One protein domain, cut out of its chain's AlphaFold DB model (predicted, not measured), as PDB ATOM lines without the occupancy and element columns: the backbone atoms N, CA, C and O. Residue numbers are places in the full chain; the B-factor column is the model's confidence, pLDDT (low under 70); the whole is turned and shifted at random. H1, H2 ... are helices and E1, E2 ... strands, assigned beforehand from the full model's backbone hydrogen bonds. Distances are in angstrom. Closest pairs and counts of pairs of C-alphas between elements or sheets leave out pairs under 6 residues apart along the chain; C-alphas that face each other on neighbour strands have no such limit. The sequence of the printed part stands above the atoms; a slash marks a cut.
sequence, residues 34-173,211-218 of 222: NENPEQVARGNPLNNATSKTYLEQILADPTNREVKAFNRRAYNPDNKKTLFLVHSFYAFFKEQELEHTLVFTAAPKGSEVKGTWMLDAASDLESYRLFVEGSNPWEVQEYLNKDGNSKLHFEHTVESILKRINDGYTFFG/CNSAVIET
ATOM      1  N   ASN A  34      29.384 -23.116  26.154       47.50
ATOM      2  CA  ASN A  34      28.564 -22.129  25.454       47.50
ATOM      3  C   ASN A  34      29.006 -20.678  25.722       47.50
ATOM      4  O   ASN A  34      28.834 -19.826  24.848       47.50
ATOM      5  N   GLU A  35      29.567 -20.387  26.899       46.41
ATOM      6  CA  GLU A  35      30.017 -19.051  27.319       46.41
ATOM      7  C   GLU A  35      31.506 -18.805  27.021       46.41
ATOM      8  O   GLU A  35      31.872 -17.671  26.710       46.41
ATOM      9  N   ASN A  36      32.344 -19.851  27.021       46.22
ATOM     10  CA  ASN A  36      33.773 -19.810  26.691       46.22
ATOM     11  C   ASN A  36      34.165 -20.908  25.679       46.22
ATOM     12  O   ASN A  36      35.045 -21.726  25.971       46.22
ATOM     13  N   PRO A  37      33.582 -20.949  24.463       50.28
ATOM     14  CA  PRO A  37      34.132 -21.811  23.425       50.28
ATOM     15  C   PRO A  37      35.592 -21.395  23.220       50.28
ATOM     16  O   PRO A  37      35.868 -20.195  23.126       50.28
ATOM     17  N   GLU A  38      36.534 -22.348  23.173       44.38
ATOM     18  CA  GLU A  38      37.911 -22.045  22.763       44.38
ATOM     19  C   GLU A  38      37.821 -21.122  21.539       44.38
ATOM     20  O   GLU A  38      37.174 -21.482  20.552       44.38
ATOM     21  N   GLN A  39      38.370 -19.901  21.627       42.34
ATOM     22  CA  GLN A  39      38.180 -18.819  20.646       42.34
ATOM     23  C   GLN A  39      38.885 -19.093  19.302       42.34
ATOM     24  O   GLN A  39      39.472 -18.212  18.677       42.34
ATOM     25  N   VAL A  40      38.850 -20.333  18.830       44.50
ATOM     26  CA  VAL A  40      39.342 -20.760  17.534       44.50
ATOM     27  C   VAL A  40      38.151 -20.793  16.580       44.50
ATOM     28  O   VAL A  40      37.357 -21.739  16.547       44.50
ATOM     29  N   ALA A  41      38.017 -19.745  15.770       45.81
ATOM     30  CA  ALA A  41      37.046 -19.711  14.684       45.81
ATOM     31  C   ALA A  41      37.265 -20.906  13.727       45.81
ATOM     32  O   ALA A  41      38.250 -20.943  12.997       45.81
ATOM     33  N   ARG A  42      36.349 -21.891  13.687       47.03
ATOM     34  CA  ARG A  42      36.257 -22.871  12.573       47.03
ATOM     35  C   ARG A  42      35.245 -22.413  11.542       47.03
ATOM     36  O   ARG A  42      34.263 -23.082  11.242       47.03
ATOM     37  N   GLY A  43      35.495 -21.244  10.992       51.28
ATOM     38  CA  GLY A  43      34.697 -20.759   9.889       51.28
ATOM     39  C   GLY A  43      34.492 -19.271   9.958       51.28
ATOM     40  O   GLY A  43      34.674 -18.623  10.990       51.28
ATOM     41  N   ASN A  44      34.125 -18.749   8.804       61.28
ATOM     42  CA  ASN A  44      33.827 -17.354   8.631       61.28
ATOM     43  C   ASN A  44      32.419 -17.082   9.205       61.28
ATOM     44  O   ASN A  44      31.476 -17.771   8.816       61.28
ATOM     45  N   PRO A  45      32.229 -16.095  10.101       64.12
ATOM     46  CA  PRO A  45      30.897 -15.710  10.584       64.12
ATOM     47  C   PRO A  45      29.937 -15.289   9.457       64.12
ATOM     48  O   PRO A  45      28.727 -15.263   9.661       64.12
ATOM     49  N   LEU A  46      30.459 -14.996   8.263       71.62
ATOM     50  CA  LEU A  46      29.684 -14.683   7.065       71.62
ATOM     51  C   LEU A  46      29.146 -15.923   6.333       71.62
ATOM     52  O   LEU A  46      28.361 -15.767   5.407       71.62
ATOM     53  N   ASN A  47      29.514 -17.141   6.742       80.19
ATOM     54  CA  ASN A  47      29.166 -18.384   6.045       80.19
ATOM     55  C   ASN A  47      27.663 -18.540   5.767       80.19
ATOM     56  O   ASN A  47      27.289 -18.859   4.641       80.19
ATOM     57  N   ASN A  48      26.796 -18.253   6.745       82.19
ATOM     58  CA  ASN A  48      25.345 -18.290   6.534       82.19
ATOM     59  C   ASN A  48      24.880 -17.256   5.503       82.19
ATOM     60  O   ASN A  48      24.040 -17.573   4.669       82.19
ATOM     61  N   ALA A  49      25.423 -16.036   5.535       86.38
ATOM     62  CA  ALA A  49      25.058 -14.987   4.585       86.38
ATOM     63  C   ALA A  49      25.522 -15.336   3.164       86.38
ATOM     64  O   ALA A  49      24.747 -15.202   2.217       86.38
ATOM     65  N   THR A  50      26.748 -15.843   3.018       90.06
ATOM     66  CA  THR A  50      27.289 -16.297   1.732       90.06
ATOM     67  C   THR A  50      26.494 -17.483   1.188       90.06
ATOM     68  O   THR A  50      26.057 -17.443   0.042       90.06
ATOM     69  N   SER A  51      26.235 -18.501   2.017       93.50
ATOM     70  CA  SER A  51      25.453 -19.681   1.623       93.50
ATOM     71  C   SER A  51      24.029 -19.301   1.235       93.50
ATOM     72  O   SER A  51      23.536 -19.755   0.210       93.50
ATOM     73  N   LYS A  52      23.382 -18.420   2.007       95.12
ATOM     74  CA  LYS A  52      22.052 -17.896   1.685       95.12
ATOM     75  C   LYS A  52      22.041 -17.172   0.343       95.12
ATOM     76  O   LYS A  52      21.205 -17.482  -0.492       95.12
ATOM     77  N   THR A  53      22.991 -16.263   0.134       96.69
ATOM     78  CA  THR A  53      23.102 -15.494  -1.114       96.69
ATOM     79  C   THR A  53      23.270 -16.424  -2.313       96.69
ATOM     80  O   THR A  53      22.584 -16.260  -3.315       96.69
ATOM     81  N   TYR A  54      24.144 -17.427  -2.201       97.25
ATOM     82  CA  TYR A  54      24.330 -18.437  -3.240       97.25
ATOM     83  C   TYR A  54      23.044 -19.228  -3.515       97.25
ATOM     84  O   TYR A  54      22.614 -19.321  -4.661       97.25
ATOM     85  N   LEU A  55      22.393 -19.751  -2.472       97.94
ATOM     86  CA  LEU A  55      21.158 -20.529  -2.605       97.94
ATOM     87  C   LEU A  55      20.017 -19.709  -3.232       97.94
ATOM     88  O   LEU A  55      19.298 -20.216  -4.086       97.94
ATOM     89  N   GLU A  56      19.875 -18.433  -2.865       98.12
ATOM     90  CA  GLU A  56      18.906 -17.514  -3.479       98.12
ATOM     91  C   GLU A  56      19.227 -17.249  -4.961       98.12
ATOM     92  O   GLU A  56      18.316 -17.195  -5.787       98.12
ATOM     93  N   GLN A  57      20.510 -17.130  -5.321       97.31
ATOM     94  CA  GLN A  57      20.941 -16.939  -6.711       97.31
ATOM     95  C   GLN A  57      20.650 -18.159  -7.586       97.31
ATOM     96  O   GLN A  57      20.124 -18.004  -8.686       97.31
ATOM     97  N   ILE A  58      20.978 -19.365  -7.118       97.38
ATOM     98  CA  ILE A  58      20.754 -20.585  -7.904       97.38
ATOM     99  C   ILE A  58      19.274 -20.967  -7.979       97.38
ATOM    100  O   ILE A  58      18.868 -21.608  -8.942       97.38
ATOM    101  N   LEU A  59      18.463 -20.559  -6.996       96.81
ATOM    102  CA  LEU A  59      17.012 -20.737  -7.038       96.81
ATOM    103  C   LEU A  59      16.353 -19.785  -8.047       96.81
ATOM    104  O   LEU A  59      15.362 -20.143  -8.670       96.81
ATOM    105  N   ALA A  60      16.911 -18.584  -8.236       97.25
ATOM    106  CA  ALA A  60      16.429 -17.633  -9.238       97.25
ATOM    107  C   ALA A  60      16.761 -18.047 -10.687       97.25
ATOM    108  O   ALA A  60      16.101 -17.582 -11.617       97.25
ATOM    109  N   ASP A  61      17.767 -18.906 -10.883       96.00
ATOM    110  CA  ASP A  61      18.151 -19.479 -12.179       96.00
ATOM    111  C   ASP A  61      18.469 -20.984 -12.041       96.00
ATOM    112  O   ASP A  61      19.645 -21.366 -11.984       96.00
ATOM    113  N   PRO A  62      17.437 -21.850 -11.971       94.56
ATOM    114  CA  PRO A  62      17.599 -23.288 -11.742       94.56
ATOM    115  C   PRO A  62      18.023 -24.067 -13.000       94.56
ATOM    116  O   PRO A  62      18.244 -25.277 -12.949       94.56
ATOM    117  N   THR A  63      18.121 -23.402 -14.154       95.25
ATOM    118  CA  THR A  63      18.344 -24.052 -15.451       95.25
ATOM    119  C   THR A  63      19.657 -24.836 -15.470       95.25
ATOM    120  O   THR A  63      20.717 -24.292 -15.172       95.25
ATOM    121  N   ASN A  64      19.598 -26.111 -15.875       94.88
ATOM    122  CA  ASN A  64      20.747 -27.030 -15.942       94.88
ATOM    123  C   ASN A  64      21.496 -27.215 -14.611       94.88
ATOM    124  O   ASN A  64      22.678 -27.578 -14.625       94.88
ATOM    125  N   ARG A  65      20.829 -26.969 -13.478       96.75
ATOM    126  CA  ARG A  65      21.393 -27.199 -12.150       96.75
ATOM    127  C   ARG A  65      20.915 -28.506 -11.551       96.75
ATOM    128  O   ARG A  65      19.790 -28.947 -11.773       96.75
ATOM    129  N   GLU A  66      21.789 -29.109 -10.763       97.31
ATOM    130  CA  GLU A  66      21.521 -30.343 -10.038       97.31
ATOM    131  C   GLU A  66      22.095 -30.238  -8.624       97.31
ATOM    132  O   GLU A  66      23.113 -29.583  -8.390       97.31
ATOM    133  N   VAL A  67      21.438 -30.891  -7.670       97.75
ATOM    134  CA  VAL A  67      21.951 -31.071  -6.312       97.75
ATOM    135  C   VAL A  67      21.969 -32.555  -5.989       97.75
ATOM    136  O   VAL A  67      20.983 -33.259  -6.200       97.75
ATOM    137  N   LYS A  68      23.098 -33.023  -5.463       97.75
ATOM    138  CA  LYS A  68      23.280 -34.397  -4.987       97.75
ATOM    139  C   LYS A  68      23.715 -34.372  -3.537       97.75
ATOM    140  O   LYS A  68      24.458 -33.483  -3.117       97.75
ATOM    141  N   ALA A  69      23.265 -35.352  -2.770       95.88
ATOM    142  CA  ALA A  69      23.642 -35.502  -1.376       95.88
ATOM    143  C   ALA A  69      24.626 -36.656  -1.219       95.88
ATOM    144  O   ALA A  69      24.425 -37.743  -1.759       95.88
ATOM    145  N   PHE A  70      25.653 -36.439  -0.407       94.31
ATOM    146  CA  PHE A  70      26.685 -37.422  -0.119       94.31
ATOM    147  C   PHE A  70      26.850 -37.599   1.382       94.31
ATOM    148  O   PHE A  70      26.601 -36.687   2.173       94.31
ATOM    149  N   ASN A  71      27.316 -38.779   1.768       90.00
ATOM    150  CA  ASN A  71      27.860 -39.044   3.084       90.00
ATOM    151  C   ASN A  71      29.306 -39.527   2.974       90.00
ATOM    152  O   ASN A  71      29.729 -40.003   1.924       90.00
ATOM    153  N   ARG A  72      30.069 -39.378   4.053       86.31
ATOM    154  CA  ARG A  72      31.439 -39.885   4.186       86.31
ATOM    155  C   ARG A  72      31.750 -40.217   5.636       86.31
ATOM    156  O   ARG A  72      31.105 -39.704   6.556       86.31
ATOM    157  N   ARG A  73      32.797 -41.001   5.878       77.00
ATOM    158  CA  ARG A  73      33.347 -41.163   7.230       77.00
ATOM    159  C   ARG A  73      34.115 -39.912   7.650       77.00
ATOM    160  O   ARG A  73      34.979 -39.424   6.924       77.00
ATOM    161  N   ALA A  74      33.853 -39.415   8.859       62.59
ATOM    162  CA  ALA A  74      34.686 -38.397   9.491       62.59
ATOM    163  C   ALA A  74      36.048 -39.024   9.856       62.59
ATOM    164  O   ALA A  74      36.172 -39.785  10.815       62.59
ATOM    165  N   TYR A  75      37.052 -38.767   9.025       55.56
ATOM    166  CA  TYR A  75      38.327 -39.484   9.000       55.56
ATOM    167  C   TYR A  75      39.201 -39.313  10.251       55.56
ATOM    168  O   TYR A  75      39.351 -38.213  10.787       55.56
ATOM    169  N   ASN A  76      39.863 -40.408  10.642       44.31
ATOM    170  CA  ASN A  76      41.178 -40.400  11.283       44.31
ATOM    171  C   ASN A  76      41.978 -41.629  10.785       44.31
ATOM    172  O   ASN A  76      41.531 -42.751  11.037       44.31
ATOM    173  N   PRO A  77      43.135 -41.459  10.117       45.81
ATOM    174  CA  PRO A  77      43.955 -42.580   9.649       45.81
ATOM    175  C   PRO A  77      44.689 -43.317  10.778       45.81
ATOM    176  O   PRO A  77      45.000 -44.496  10.633       45.81
ATOM    177  N   ASP A  78      44.913 -42.660  11.916       41.66
ATOM    178  CA  ASP A  78      45.719 -43.175  13.028       41.66
ATOM    179  C   ASP A  78      44.875 -43.654  14.216       41.66
ATOM    180  O   ASP A  78      45.363 -44.350  15.110       41.66
ATOM    181  N   ASN A  79      43.591 -43.294  14.264       40.62
ATOM    182  CA  ASN A  79      42.767 -43.482  15.454       40.62
ATOM    183  C   ASN A  79      41.474 -44.226  15.109       40.62
ATOM    184  O   ASN A  79      40.469 -43.637  14.715       40.62
ATOM    185  N   LYS A  80      41.483 -45.544  15.344       39.84
ATOM    186  CA  LYS A  80      40.347 -46.484  15.215       39.84
ATOM    187  C   LYS A  80      39.158 -46.186  16.161       39.84
ATOM    188  O   LYS A  80      38.401 -47.094  16.495       39.84
ATOM    189  N   LYS A  81      39.003 -44.959  16.671       36.97
ATOM    190  CA  LYS A  81      38.117 -44.640  17.807       36.97
ATOM    191  C   LYS A  81      36.771 -43.997  17.475       36.97
ATOM    192  O   LYS A  81      36.009 -43.750  18.405       36.97
ATOM    193  N   THR A  82      36.404 -43.777  16.218       42.38
ATOM    194  CA  THR A  82      35.083 -43.194  15.911       42.38
ATOM    195  C   THR A  82      34.368 -43.941  14.796       42.38
ATOM    196  O   THR A  82      34.205 -43.443  13.692       42.38
ATOM    197  N   LEU A  83      33.880 -45.135  15.134       36.19
ATOM    198  CA  LEU A  83      33.005 -45.988  14.315       36.19
ATOM    199  C   LEU A  83      31.642 -45.355  13.934       36.19
ATOM    200  O   LEU A  83      30.864 -46.004  13.250       36.19
ATOM    201  N   PHE A  84      31.328 -44.121  14.359       43.12
ATOM    202  CA  PHE A  84      29.951 -43.593  14.336       43.12
ATOM    203  C   PHE A  84      29.787 -42.142  13.863       43.12
ATOM    204  O   PHE A  84      28.752 -41.539  14.123       43.12
ATOM    205  N   LEU A  85      30.773 -41.549  13.187       64.38
ATOM    206  CA  LEU A  85      30.651 -40.172  12.696       64.38
ATOM    207  C   LEU A  85      30.552 -40.170  11.174       64.38
ATOM    208  O   LEU A  85      31.549 -40.023  10.472       64.38
ATOM    209  N   VAL A  86      29.333 -40.392  10.685       69.94
ATOM    210  CA  VAL A  86      28.971 -40.104   9.297       69.94
ATOM    211  C   VAL A  86      28.831 -38.592   9.166       69.94
ATOM    212  O   VAL A  86      28.204 -37.945  10.004       69.94
ATOM    213  N   HIS A  87      29.452 -38.036   8.136       83.44
ATOM    214  CA  HIS A  87      29.366 -36.629   7.776       83.44
ATOM    215  C   HIS A  87      28.654 -36.518   6.438       83.44
ATOM    216  O   HIS A  87      29.085 -37.158   5.483       83.44
ATOM    217  N   SER A  88      27.591 -35.722   6.376       88.81
ATOM    218  CA  SER A  88      26.813 -35.536   5.152       88.81
ATOM    219  C   SER A  88      26.956 -34.115   4.630       88.81
ATOM    220  O   SER A  88      27.100 -33.170   5.407       88.81
ATOM    221  N   PHE A  89      26.939 -33.977   3.311       94.19
ATOM    222  CA  PHE A  89      27.058 -32.702   2.611       94.19
ATOM    223  C   PHE A  89      26.355 -32.779   1.252       94.19
ATOM    224  O   PHE A  89      26.103 -33.866   0.727       94.19
ATOM    225  N   TYR A  90      26.040 -31.622   0.684       98.00
ATOM    226  CA  TYR A  90      25.550 -31.489  -0.682       98.00
ATOM    227  C   TYR A  90      26.690 -31.151  -1.639       98.00
ATOM    228  O   TYR A  90      27.620 -30.431  -1.269       98.00
ATOM    229  N   ALA A  91      26.575 -31.612  -2.878       97.88
ATOM    230  CA  ALA A  91      27.324 -31.101  -4.015       97.88
ATOM    231  C   ALA A  91      26.335 -30.520  -5.032       97.88
ATOM    232  O   ALA A  91      25.363 -31.179  -5.413       97.88
ATOM    233  N   PHE A  92      26.577 -29.278  -5.428       98.12
ATOM    234  CA  PHE A  92      25.801 -28.536  -6.412       98.12
ATOM    235  C   PHE A  92      26.535 -28.528  -7.744       98.12
ATOM    236  O   PHE A  92      27.751 -28.315  -7.786       98.12
ATOM    237  N   PHE A  93      25.788 -28.736  -8.820       97.81
ATOM    238  CA  PHE A  93      26.312 -28.822 -10.173       97.81
ATOM    239  C   PHE A  93      25.586 -27.862 -11.102       97.81
ATOM    240  O   PHE A  93      24.374 -27.670 -10.978       97.81
ATOM    241  N   LYS A  94      26.315 -27.367 -12.102       97.12
ATOM    242  CA  LYS A  94      25.765 -26.707 -13.285       97.12
ATOM    243  C   LYS A  94      26.385 -27.341 -14.513       97.12
ATOM    244  O   LYS A  94      27.601 -27.463 -14.594       97.12
ATOM    245  N   GLU A  95      25.546 -27.784 -15.446       95.31
ATOM    246  CA  GLU A  95      26.013 -28.430 -16.683       95.31
ATOM    247  C   GLU A  95      26.948 -29.631 -16.416       95.31
ATOM    248  O   GLU A  95      27.865 -29.901 -17.180       95.31
ATOM    249  N   GLN A  96      26.672 -30.384 -15.339       92.88
ATOM    250  CA  GLN A  96      27.447 -31.545 -14.853       92.88
ATOM    251  C   GLN A  96      28.815 -31.215 -14.233       92.88
ATOM    252  O   GLN A  96      29.502 -32.122 -13.759       92.88
ATOM    253  N   GLU A  97      29.197 -29.942 -14.159       95.31
ATOM    254  CA  GLU A  97      30.395 -29.506 -13.448       95.31
ATOM    255  C   GLU A  97      30.061 -29.153 -11.999       95.31
ATOM    256  O   GLU A  97      29.030 -28.541 -11.719       95.31
ATOM    257  N   LEU A  98      30.929 -29.557 -11.067       96.56
ATOM    258  CA  LEU A  98      30.800 -29.188  -9.659       96.56
ATOM    259  C   LEU A  98      30.979 -27.672  -9.520       96.56
ATOM    260  O   LEU A  98      32.051 -27.152  -9.820       96.56
ATOM    261  N   GLU A  99      29.965 -26.988  -8.999       95.88
ATOM    262  CA  GLU A  99      30.064 -25.574  -8.640       95.88
ATOM    263  C   GLU A  99      30.537 -25.409  -7.200       95.88
ATOM    264  O   GLU A  99      31.548 -24.758  -6.949       95.88
ATOM    265  N   HIS A 100      29.807 -26.011  -6.256       97.06
ATOM    266  CA  HIS A 100      30.049 -25.844  -4.827       97.06
ATOM    267  C   HIS A 100      29.682 -27.096  -4.038       97.06
ATOM    268  O   HIS A 100      28.785 -27.858  -4.405       97.06
ATOM    269  N   THR A 101      30.329 -27.265  -2.891       96.62
ATOM    270  CA  THR A 101      29.829 -28.156  -1.833       96.62
ATOM    271  C   THR A 101      29.173 -27.337  -0.734       96.62
ATOM    272  O   THR A 101      29.544 -26.187  -0.510       96.62
ATOM    273  N   LEU A 102      28.197 -27.909  -0.033       96.00
ATOM    274  CA  LEU A 102      27.492 -27.223   1.044       96.00
ATOM    275  C   LEU A 102      27.257 -28.162   2.226       96.00
ATOM    276  O   LEU A 102      26.721 -29.257   2.068       96.00
ATOM    277  N   VAL A 103      27.597 -27.702   3.427       91.88
ATOM    278  CA  VAL A 103      27.428 -28.483   4.655       91.88
ATOM    279  C   VAL A 103      26.914 -27.645   5.814       91.88
ATOM    280  O   VAL A 103      27.274 -26.479   5.956       91.88
ATOM    281  N   PHE A 104      26.113 -28.256   6.686       88.44
ATOM    282  CA  PHE A 104      25.749 -27.674   7.973       88.44
ATOM    283  C   PHE A 104      26.734 -28.090   9.073       88.44
ATOM    284  O   PHE A 104      26.981 -29.276   9.295       88.44
ATOM    285  N   THR A 105      27.310 -27.121   9.778       81.62
ATOM    286  CA  THR A 105      28.351 -27.343  10.790       81.62
ATOM    287  C   THR A 105      28.290 -26.313  11.922       81.62
ATOM    288  O   THR A 105      27.546 -25.339  11.852       81.62
ATOM    289  N   ALA A 106      29.072 -26.517  12.981       74.31
ATOM    290  CA  ALA A 106      29.231 -25.560  14.076       74.31
ATOM    291  C   ALA A 106      30.103 -24.360  13.677       74.31
ATOM    292  O   ALA A 106      31.155 -24.537  13.053       74.31
ATOM    293  N   ALA A 107      29.738 -23.160  14.139       67.12
ATOM    294  CA  ALA A 107      30.611 -21.985  14.103       67.12
ATOM    295  C   ALA A 107      30.578 -21.199  15.428       67.12
ATOM    296  O   ALA A 107      29.510 -20.723  15.820       67.12
ATOM    297  N   PRO A 108      31.723 -20.966  16.107       56.09
ATOM    298  CA  PRO A 108      33.082 -21.495  15.870       56.09
ATOM    299  C   PRO A 108      33.239 -22.999  16.204       56.09
ATOM    300  O   PRO A 108      32.266 -23.684  16.509       56.09
ATOM    301  N   LYS A 109      34.469 -23.542  16.132       50.44
ATOM    302  CA  LYS A 109      34.751 -24.964  16.427       50.44
ATOM    303  C   LYS A 109      34.307 -25.277  17.847       50.44
ATOM    304  O   LYS A 109      34.773 -24.624  18.766       50.44
ATOM    305  N   GLY A 110      33.467 -26.290  18.030       48.31
ATOM    306  CA  GLY A 110      33.025 -26.680  19.373       48.31
ATOM    307  C   GLY A 110      31.964 -25.761  19.983       48.31
ATOM    308  O   GLY A 110      31.529 -26.036  21.092       48.31
ATOM    309  N   SER A 111      31.505 -24.726  19.265       54.03
ATOM    310  CA  SER A 111      30.309 -23.969  19.642       54.03
ATOM    311  C   SER A 111      29.065 -24.733  19.208       54.03
ATOM    312  O   SER A 111      28.809 -24.925  18.019       54.03
ATOM    313  N   GLU A 112      28.283 -25.154  20.190       58.69
ATOM    314  CA  GLU A 112      27.033 -25.908  20.023       58.69
ATOM    315  C   GLU A 112      25.823 -24.959  19.929       58.69
ATOM    316  O   GLU A 112      24.693 -25.362  19.668       58.69
ATOM    317  N   VAL A 113      26.063 -23.655  20.099       57.56
ATOM    318  CA  VAL A 113      25.021 -22.620  20.146       57.56
ATOM    319  C   VAL A 113      24.666 -22.102  18.752       57.56
ATOM    320  O   VAL A 113      23.596 -21.531  18.559       57.56
ATOM    321  N   LYS A 114      25.557 -22.252  17.764       69.69
ATOM    322  CA  LYS A 114      25.391 -21.640  16.437       69.69
ATOM    323  C   LYS A 114      25.732 -22.620  15.323       69.69
ATOM    324  O   LYS A 114      26.896 -22.963  15.110       69.69
ATOM    325  N   GLY A 115      24.693 -23.031  14.606       77.75
ATOM    326  CA  GLY A 115      24.832 -23.735  13.346       77.75
ATOM    327  C   GLY A 115      25.064 -22.774  12.189       77.75
ATOM    328  O   GLY A 115      24.545 -21.655  12.159       77.75
ATOM    329  N   THR A 116      25.875 -23.208  11.236       86.12
ATOM    330  CA  THR A 116      26.121 -22.487   9.997       86.12
ATOM    331  C   THR A 116      26.122 -23.441   8.820       86.12
ATOM    332  O   THR A 116      26.723 -24.512   8.868       86.12
ATOM    333  N   TRP A 117      25.499 -23.010   7.736       91.00
ATOM    334  CA  TRP A 117      25.736 -23.558   6.416       91.00
ATOM    335  C   TRP A 117      27.034 -22.966   5.878       91.00
ATOM    336  O   TRP A 117      27.259 -21.761   5.999       91.00
ATOM    337  N   MET A 118      27.919 -23.820   5.382       89.81
ATOM    338  CA  MET A 118      29.249 -23.476   4.898       89.81
ATOM    339  C   MET A 118      29.401 -24.012   3.482       89.81
ATOM    340  O   MET A 118      29.279 -25.218   3.263       89.81
ATOM    341  N   LEU A 119      29.683 -23.106   2.550       92.50
ATOM    342  CA  LEU A 119      30.133 -23.459   1.213       92.50
ATOM    343  C   LEU A 119      31.588 -23.914   1.264       92.50
ATOM    344  O   LEU A 119      32.395 -23.329   1.992       92.50
ATOM    345  N   ASP A 120      31.908 -24.930   0.474       91.44
ATOM    346  CA  ASP A 120      33.280 -25.316   0.150       91.44
ATOM    347  C   ASP A 120      34.150 -25.603   1.371       91.44
ATOM    348  O   ASP A 120      35.321 -25.220   1.461       91.44
ATOM    349  N   ALA A 121      33.575 -26.327   2.332       86.19
ATOM    350  CA  ALA A 121      34.352 -26.873   3.426       86.19
ATOM    351  C   ALA A 121      35.485 -27.733   2.841       86.19
ATOM    352  O   ALA A 121      35.237 -28.713   2.141       86.19
ATOM    353  N   ALA A 122      36.740 -27.382   3.146       84.00
ATOM    354  CA  ALA A 122      37.918 -27.972   2.501       84.00
ATOM    355  C   ALA A 122      37.923 -29.510   2.524       84.00
ATOM    356  O   ALA A 122      38.276 -30.148   1.539       84.00
ATOM    357  N   SER A 123      37.472 -30.111   3.628       83.50
ATOM    358  CA  SER A 123      37.383 -31.567   3.754       83.50
ATOM    359  C   SER A 123      36.291 -32.202   2.892       83.50
ATOM    360  O   SER A 123      36.428 -33.364   2.526       83.50
ATOM    361  N   ASP A 124      35.206 -31.479   2.606       88.56
ATOM    362  CA  ASP A 124      34.121 -31.968   1.748       88.56
ATOM    363  C   ASP A 124      34.558 -31.914   0.285       88.56
ATOM    364  O   ASP A 124      34.511 -32.945  -0.385       88.56
ATOM    365  N   LEU A 125      35.137 -30.789  -0.152       90.81
ATOM    366  CA  LEU A 125      35.774 -30.663  -1.468       90.81
ATOM    367  C   LEU A 125      36.840 -31.735  -1.705       90.81
ATOM    368  O   LEU A 125      36.822 -32.406  -2.734       90.81
ATOM    369  N   GLU A 126      37.764 -31.919  -0.760       89.88
ATOM    370  CA  GLU A 126      38.825 -32.918  -0.886       89.88
ATOM    371  C   GLU A 126      38.255 -34.337  -0.968       89.88
ATOM    372  O   GLU A 126      38.656 -35.111  -1.837       89.88
ATOM    373  N   SER A 127      37.305 -34.676  -0.090       89.25
ATOM    374  CA  SER A 127      36.698 -36.007  -0.086       89.25
ATOM    375  C   SER A 127      35.928 -36.298  -1.375       89.25
ATOM    376  O   SER A 127      36.076 -37.386  -1.930       89.25
ATOM    377  N   TYR A 128      35.174 -35.320  -1.883       94.38
ATOM    378  CA  TYR A 128      34.434 -35.443  -3.131       94.38
ATOM    379  C   TYR A 128      35.382 -35.560  -4.326       94.38
ATOM    380  O   TYR A 128      35.210 -36.448  -5.158       94.38
ATOM    381  N   ARG A 129      36.431 -34.727  -4.377       94.12
ATOM    382  CA  ARG A 129      37.458 -34.776  -5.425       94.12
ATOM    383  C   ARG A 129      38.125 -36.150  -5.493       94.12
ATOM    384  O   ARG A 129      38.201 -36.736  -6.566       94.12
ATOM    385  N   LEU A 130      38.576 -36.681  -4.356       89.69
ATOM    386  CA  LEU A 130      39.190 -38.011  -4.314       89.69
ATOM    387  C   LEU A 130      38.207 -39.083  -4.804       89.69
ATOM    388  O   LEU A 130      38.581 -39.918  -5.631       89.69
ATOM    389  N   PHE A 131      36.950 -39.017  -4.350       93.19
ATOM    390  CA  PHE A 131      35.893 -39.939  -4.758       93.19
ATOM    391  C   PHE A 131      35.694 -39.963  -6.281       93.19
ATOM    392  O   PHE A 131      35.716 -41.047  -6.867       93.19
ATOM    393  N   VAL A 132      35.581 -38.800  -6.934       94.19
ATOM    394  CA  VAL A 132      35.419 -38.732  -8.400       94.19
ATOM    395  C   VAL A 132      36.687 -39.121  -9.167       94.19
ATOM    396  O   VAL A 132      36.593 -39.627 -10.282       94.19
ATOM    397  N   GLU A 133      37.870 -38.960  -8.568       93.88
ATOM    398  CA  GLU A 133      39.155 -39.419  -9.119       93.88
ATOM    399  C   GLU A 133      39.371 -40.943  -8.973       93.88
ATOM    400  O   GLU A 133      40.389 -41.475  -9.417       93.88
ATOM    401  N   GLY A 134      38.425 -41.667  -8.360       89.62
ATOM    402  CA  GLY A 134      38.478 -43.121  -8.174       89.62
ATOM    403  C   GLY A 134      39.194 -43.578  -6.897       89.62
ATOM    404  O   GLY A 134      39.343 -44.780  -6.674       89.62
ATOM    405  N   SER A 135      39.609 -42.647  -6.033       87.25
ATOM    406  CA  SER A 135      40.195 -42.937  -4.721       87.25
ATOM    407  C   SER A 135      39.180 -42.643  -3.622       87.25
ATOM    408  O   SER A 135      38.808 -41.500  -3.406       87.25
ATOM    409  N   ASN A 136      38.735 -43.646  -2.862       86.00
ATOM    410  CA  ASN A 136      37.691 -43.429  -1.855       86.00
ATOM    411  C   ASN A 136      38.124 -43.724  -0.402       86.00
ATOM    412  O   ASN A 136      37.503 -44.553   0.266       86.00
ATOM    413  N   PRO A 137      39.173 -43.062   0.134       83.06
ATOM    414  CA  PRO A 137      39.649 -43.322   1.497       83.06
ATOM    415  C   PRO A 137      38.686 -42.811   2.578       83.06
ATOM    416  O   PRO A 137      38.789 -43.204   3.739       83.06
ATOM    417  N   TRP A 138      37.745 -41.943   2.202       81.88
ATOM    418  CA  TRP A 138      36.722 -41.384   3.085       81.88
ATOM    419  C   TRP A 138      35.418 -42.189   3.061       81.88
ATOM    420  O   TRP A 138      34.475 -41.807   3.750       81.88
ATOM    421  N   GLU A 139      35.356 -43.280   2.285       86.38
ATOM    422  CA  GLU A 139      34.137 -44.063   2.048       86.38
ATOM    423  C   GLU A 139      32.938 -43.168   1.686       86.38
ATOM    424  O   GLU A 139      31.847 -43.318   2.230       86.38
ATOM    425  N   VAL A 140      33.162 -42.196   0.798       90.00
ATOM    426  CA  VAL A 140      32.123 -41.332   0.238       90.00
ATOM    427  C   VAL A 140      31.090 -42.191  -0.480       90.00
ATOM    428  O   VAL A 140      31.452 -43.060  -1.280       90.00
ATOM    429  N   GLN A 141      29.816 -41.939  -0.199       91.88
ATOM    430  CA  GLN A 141      28.675 -42.575  -0.848       91.88
ATOM    431  C   GLN A 141      27.621 -41.521  -1.172       91.88
ATOM    432  O   GLN A 141      27.337 -40.644  -0.356       91.88
ATOM    433  N   GLU A 142      27.031 -41.611  -2.360       95.06
ATOM    434  CA  GLU A 142      25.855 -40.823  -2.728       95.06
ATOM    435  C   GLU A 142      24.619 -41.382  -2.011       95.06
ATOM    436  O   GLU A 142      24.467 -42.600  -1.874       95.06
ATOM    437  N   TYR A 143      23.738 -40.506  -1.532       92.56
ATOM    438  CA  TYR A 143      22.454 -40.934  -0.993       92.56
ATOM    439  C   TYR A 143      21.566 -41.459  -2.118       92.56
ATOM    440  O   TYR A 143      21.390 -40.807  -3.144       92.56
ATOM    441  N   LEU A 144      20.963 -42.622  -1.881       91.19
ATOM    442  CA  LEU A 144      19.995 -43.245  -2.775       91.19
ATOM    443  C   LEU A 144      18.654 -43.378  -2.054       91.19
ATOM    444  O   LEU A 144      18.609 -43.689  -0.859       91.19
ATOM    445  N   ASN A 145      17.559 -43.177  -2.780       85.50
ATOM    446  CA  ASN A 145      16.226 -43.476  -2.282       85.50
ATOM    447  C   ASN A 145      15.989 -45.002  -2.216       85.50
ATOM    448  O   ASN A 145      16.826 -45.813  -2.613       85.50
ATOM    449  N   LYS A 146      14.812 -45.409  -1.726       85.44
ATOM    450  CA  LYS A 146      14.423 -46.827  -1.587       85.44
ATOM    451  C   LYS A 146      14.459 -47.624  -2.903       85.44
ATOM    452  O   LYS A 146      14.571 -48.844  -2.862       85.44
ATOM    453  N   ASP A 147      14.349 -46.935  -4.035       89.31
ATOM    454  CA  ASP A 147      14.313 -47.505  -5.381       89.31
ATOM    455  C   ASP A 147      15.699 -47.441  -6.061       89.31
ATOM    456  O   ASP A 147      15.847 -47.842  -7.213       89.31
ATOM    457  N   GLY A 148      16.731 -46.957  -5.353       87.94
ATOM    458  CA  GLY A 148      18.101 -46.834  -5.855       87.94
ATOM    459  C   GLY A 148      18.371 -45.582  -6.698       87.94
ATOM    460  O   GLY A 148      19.425 -45.502  -7.322       87.94
ATOM    461  N   ASN A 149      17.450 -44.613  -6.733       89.31
ATOM    462  CA  ASN A 149      17.617 -43.347  -7.453       89.31
ATOM    463  C   ASN A 149      18.285 -42.293  -6.554       89.31
ATOM    464  O   ASN A 149      17.919 -42.164  -5.387       89.31
ATOM    465  N   SER A 150      19.226 -41.523  -7.100       91.31
ATOM    466  CA  SER A 150      19.906 -40.433  -6.392       91.31
ATOM    467  C   SER A 150      19.360 -39.035  -6.707       91.31
ATOM    468  O   SER A 150      19.801 -38.046  -6.123       91.31
ATOM    469  N   LYS A 151      18.383 -38.937  -7.615       94.25
ATOM    470  CA  LYS A 151      17.896 -37.659  -8.134       94.25
ATOM    471  C   LYS A 151      17.024 -36.915  -7.117       94.25
ATOM    472  O   LYS A 151      15.986 -37.419  -6.678       94.25
ATOM    473  N   LEU A 152      17.461 -35.709  -6.761       95.50
ATOM    474  CA  LEU A 152      16.751 -34.791  -5.874       95.50
ATOM    475  C   LEU A 152      16.024 -33.713  -6.682       95.50
ATOM    476  O   LEU A 152      16.548 -33.195  -7.668       95.50
ATOM    477  N   HIS A 153      14.852 -33.308  -6.205       96.75
ATOM    478  CA  HIS A 153      14.144 -32.136  -6.691       96.75
ATOM    479  C   HIS A 153      14.921 -30.876  -6.288       96.75
ATOM    480  O   HIS A 153      14.879 -30.451  -5.127       96.75
ATOM    481  N   PHE A 154      15.626 -30.273  -7.250       97.31
ATOM    482  CA  PHE A 154      16.547 -29.155  -7.023       97.31
ATOM    483  C   PHE A 154      15.906 -27.988  -6.263       97.31
ATOM    484  O   PHE A 154      16.357 -27.654  -5.169       97.31
ATOM    485  N   GLU A 155      14.821 -27.418  -6.799       97.88
ATOM    486  CA  GLU A 155      14.174 -26.224  -6.231       97.88
ATOM    487  C   GLU A 155      13.686 -26.477  -4.797       97.88
ATOM    488  O   GLU A 155      14.126 -25.799  -3.874       97.88
ATOM    489  N   HIS A 156      12.876 -27.519  -4.578       97.75
ATOM    490  CA  HIS A 156      12.378 -27.874  -3.244       97.75
ATOM    491  C   HIS A 156      13.493 -28.199  -2.236       97.75
ATOM    492  O   HIS A 156      13.372 -27.868  -1.054       97.75
ATOM    493  N   THR A 157      14.589 -28.833  -2.671       97.44
ATOM    494  CA  THR A 157      15.744 -29.092  -1.795       97.44
ATOM    495  C   THR A 157      16.397 -27.771  -1.377       97.44
ATOM    496  O   THR A 157      16.616 -27.538  -0.186       97.44
ATOM    497  N   VAL A 158      16.645 -26.863  -2.329       97.94
ATOM    498  CA  VAL A 158      17.218 -25.530  -2.066       97.94
ATOM    499  C   VAL A 158      16.311 -24.694  -1.158       97.94
ATOM    500  O   VAL A 158      16.789 -24.116  -0.179       97.94
ATOM    501  N   GLU A 159      15.005 -24.675  -1.414       98.25
ATOM    502  CA  GLU A 159      14.011 -23.996  -0.573       98.25
ATOM    503  C   GLU A 159      13.999 -24.543   0.859       98.25
ATOM    504  O   GLU A 159      13.955 -23.772   1.824       98.25
ATOM    505  N   SER A 160      14.099 -25.865   1.024       96.75
ATOM    506  CA  SER A 160      14.151 -26.496   2.344       96.75
ATOM    507  C   SER A 160      15.422 -26.115   3.115       96.75
ATOM    508  O   SER A 160      15.359 -25.852   4.321       96.75
ATOM    509  N   ILE A 161      16.571 -26.018   2.439       96.25
ATOM    510  CA  ILE A 161      17.823 -25.532   3.046       96.25
ATOM    511  C   ILE A 161      17.683 -24.055   3.448       96.25
ATOM    512  O   ILE A 161      17.988 -23.690   4.589       96.25
ATOM    513  N   LEU A 162      17.168 -23.205   2.554       96.62
ATOM    514  CA  LEU A 162      16.920 -21.785   2.831       96.62
ATOM    515  C   LEU A 162      15.975 -21.589   4.017       96.62
ATOM    516  O   LEU A 162      16.206 -20.713   4.855       96.62
ATOM    517  N   LYS A 163      14.948 -22.435   4.144       94.81
ATOM    518  CA  LYS A 163      14.060 -22.437   5.308       94.81
ATOM    519  C   LYS A 163      14.838 -22.686   6.604       94.81
ATOM    520  O   LYS A 163      14.662 -21.927   7.553       94.81
ATOM    521  N   ARG A 164      15.736 -23.680   6.645       90.56
ATOM    522  CA  ARG A 164      16.580 -23.958   7.830       90.56
ATOM    523  C   ARG A 164      17.514 -22.792   8.166       90.56
ATOM    524  O   ARG A 164      17.691 -22.483   9.345       90.56
ATOM    525  N   ILE A 165      18.074 -22.122   7.152       91.38
ATOM    526  CA  ILE A 165      18.876 -20.899   7.342       91.38
ATOM    527  C   ILE A 165      18.031 -19.793   7.985       91.38
ATOM    528  O   ILE A 165      18.454 -19.194   8.974       91.38
ATOM    529  N   ASN A 166      16.837 -19.530   7.446       91.38
ATOM    530  CA  ASN A 166      15.949 -18.471   7.933       91.38
ATOM    531  C   ASN A 166      15.392 -18.763   9.337       91.38
ATOM    532  O   ASN A 166      15.234 -17.841  10.134       91.38
ATOM    533  N   ASP A 167      15.146 -20.034   9.655       88.88
ATOM    534  CA  ASP A 167      14.677 -20.471  10.973       88.88
ATOM    535  C   ASP A 167      15.778 -20.449  12.050       88.88
ATOM    536  O   ASP A 167      15.463 -20.539  13.242       88.88
ATOM    537  N   GLY A 168      17.050 -20.317  11.650       86.25
ATOM    538  CA  GLY A 168      18.188 -20.150  12.555       86.25
ATOM    539  C   GLY A 168      18.543 -21.407  13.349       86.25
ATOM    540  O   GLY A 168      18.751 -21.324  14.558       86.25
ATOM    541  N   TYR A 169      18.592 -22.566  12.686       83.88
ATOM    542  CA  TYR A 169      18.897 -23.844  13.337       83.88
ATOM    543  C   TYR A 169      20.261 -23.837  14.052       83.88
ATOM    544  O   TYR A 169      21.262 -23.327  13.539       83.88
ATOM    545  N   THR A 170      20.309 -24.433  15.244       79.06
ATOM    546  CA  THR A 170      21.535 -24.587  16.046       79.06
ATOM    547  C   THR A 170      22.243 -25.903  15.728       79.06
ATOM    548  O   THR A 170      21.613 -26.836  15.235       79.06
ATOM    549  N   PHE A 171      23.549 -26.004  15.997       75.06
ATOM    550  CA  PHE A 171      24.311 -27.218  15.692       75.06
ATOM    551  C   PHE A 171      24.406 -28.167  16.888       75.06
ATOM    552  O   PHE A 171      24.845 -27.772  17.963       75.06
ATOM    553  N   PHE A 172      24.092 -29.443  16.675       69.81
ATOM    554  CA  PHE A 172      24.207 -30.505  17.669       69.81
ATOM    555  C   PHE A 172      25.369 -31.451  17.365       69.81
ATOM    556  O   PHE A 172      25.296 -32.312  16.485       69.81
ATOM    557  N   GLY A 173      26.460 -31.336  18.111       61.31
ATOM    558  CA  GLY A 173      27.617 -32.206  17.960       61.31
ATOM    559  C   GLY A 173      27.499 -33.544  18.718       61.31
ATOM    560  O   GLY A 173      26.849 -33.656  19.753       61.31
ATOM    561  N   CYS A 211      25.440 -32.245  10.851       77.75
ATOM    562  CA  CYS A 211      25.779 -32.340   9.427       77.75
ATOM    563  C   CYS A 211      24.980 -33.429   8.692       77.75
ATOM    564  O   CYS A 211      24.750 -33.308   7.497       77.75
ATOM    565  N   ASN A 212      24.518 -34.465   9.397       79.56
ATOM    566  CA  ASN A 212      23.702 -35.523   8.827       79.56
ATOM    567  C   ASN A 212      22.208 -35.172   8.767       79.56
ATOM    568  O   ASN A 212      21.619 -35.224   7.690       79.56
ATOM    569  N   SER A 213      21.592 -34.800   9.896       80.06
ATOM    570  CA  SER A 213      20.156 -34.475   9.943       80.06
ATOM    571  C   SER A 213      19.819 -33.279   9.059       80.06
ATOM    572  O   SER A 213      18.815 -33.324   8.358       80.06
ATOM    573  N   ALA A 214      20.710 -32.282   8.979       86.44
ATOM    574  CA  ALA A 214      20.526 -31.136   8.101       86.44
ATOM    575  C   ALA A 214      20.365 -31.553   6.638       86.44
ATOM    576  O   ALA A 214      19.543 -30.978   5.937       86.44
ATOM    577  N   VAL A 215      21.125 -32.550   6.172       87.62
ATOM    578  CA  VAL A 215      21.005 -33.080   4.807       87.62
ATOM    579  C   VAL A 215      19.755 -33.950   4.696       87.62
ATOM    580  O   VAL A 215      18.884 -33.662   3.885       87.62
ATOM    581  N   ILE A 216      19.599 -34.956   5.560       86.31
ATOM    582  CA  ILE A 216      18.475 -35.908   5.492       86.31
ATOM    583  C   ILE A 216      17.108 -35.219   5.555       86.31
ATOM    584  O   ILE A 216      16.204 -35.595   4.816       86.31
ATOM    585  N   GLU A 217      16.954 -34.207   6.405       86.25
ATOM    586  CA  GLU A 217      15.682 -33.503   6.580       86.25
ATOM    587  C   GLU A 217      15.430 -32.403   5.543       86.25
ATOM    588  O   GLU A 217      14.334 -31.840   5.521       86.25
ATOM    589  N   THR A 218      16.420 -32.061   4.710       91.81
ATOM    590  CA  THR A 218      16.254 -31.060   3.642       91.81
ATOM    591  C   THR A 218      16.258 -31.648   2.237       91.81
ATOM    592  O   THR A 218      15.780 -30.977   1.326       91.81
TER     593      THR A 218
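AT A GLANCE: This is residues 34 to 173 and 211 to 218 of the 222 residues of an uncharacterized protein of Spirochaetales bacterium (UniProt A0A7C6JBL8). A strongly twisted sheet of four strands is the slab between helices in three layers: H2 covers one face, and H3 and H4 cover the other. H1 packs on the sheet mainly at the edge strand E4, side by side with H3. The printed part has 148 residues, with four named helices and four named strands in the order H1 E1 E2 E3 E4 H2 H3 H4. The sheet's order is E1, E2, E3, E4, all antiparallel; it is a meander, each strand the antiparallel neighbour of the one before. The class is mixed, helices and strands, and the whole is compact, with a radius of gyration of the C-alphas of 15.4 A and spans of 45 by 35 by 26 A.

HOW THE PARTS SIT: E1, residues 65 to 73, and E2, residues 86 to 94, form a hairpin, with N 70 and O 89 at 2.8 A. E2 and E3, residues 97 to 106, form another, with N 90 and O 102 at 2.8 A. E3 and E4, residues 115 to 119, form a third, with N 105 and O 116 at 2.8 A. The pairing of E3 is staggered: its residues 97 to 102 pair with E2 and 102 to 106 with E4. H2, residues 122 to 132, is on the sheet; its closest C-alphas to E3 are those of Leu 125 and Thr 101, 6.5 A apart. H3, residues 154 to 167, is on the opposite face, at a height over the sheet of 8.7 A. H4, residues 211 to 216, is on the same face as H3 and stands up from the sheet at 45 degrees; C-alphas 212 and 88, its closest to E2, are 4.8 A apart. H1, residues 47 to 60, is on the sheet, with C-alphas 47 and 118 its closest to E4, at 5.2 A. H1 and H3 touch, closest at C-alphas 59 and 155, 6.2 A apart, and run opposite ways at a steep tilt of 35.1 degrees, only just steep. H1 and H2 are apart. Every O i to N i+4 pair is within hydrogen-bond range in H1, H2 and H3; in H4, 1 of 2.

IN THESE COORDINATES: H1 begins at C-alpha 47, (29.166, -18.384, 6.045), and measures 19.9 A. E1, E2 and E3 measure 26.7 A, 26.5 A and 27.8 A, E4 13.2 A. H2 is 15.5 A long and H3 20.1 A. H4, 9.0 A long, ends at C-alpha 216, (18.475, -35.908, 5.492).

THE WHOLE: The farthest C-alphas, those of Asn 36 and Asp 147, are 46.6 A apart. Residues 174 to 210 are not printed; C-alphas 173 and 211 are 8.7 A apart across the cut. The links E1 to E2 and H2 to H3 are long. Mean pLDDT of the printed part is 81.6; residues 34 to 45, 74 to 86, 107 to 114 and 172 to 173 are under 70.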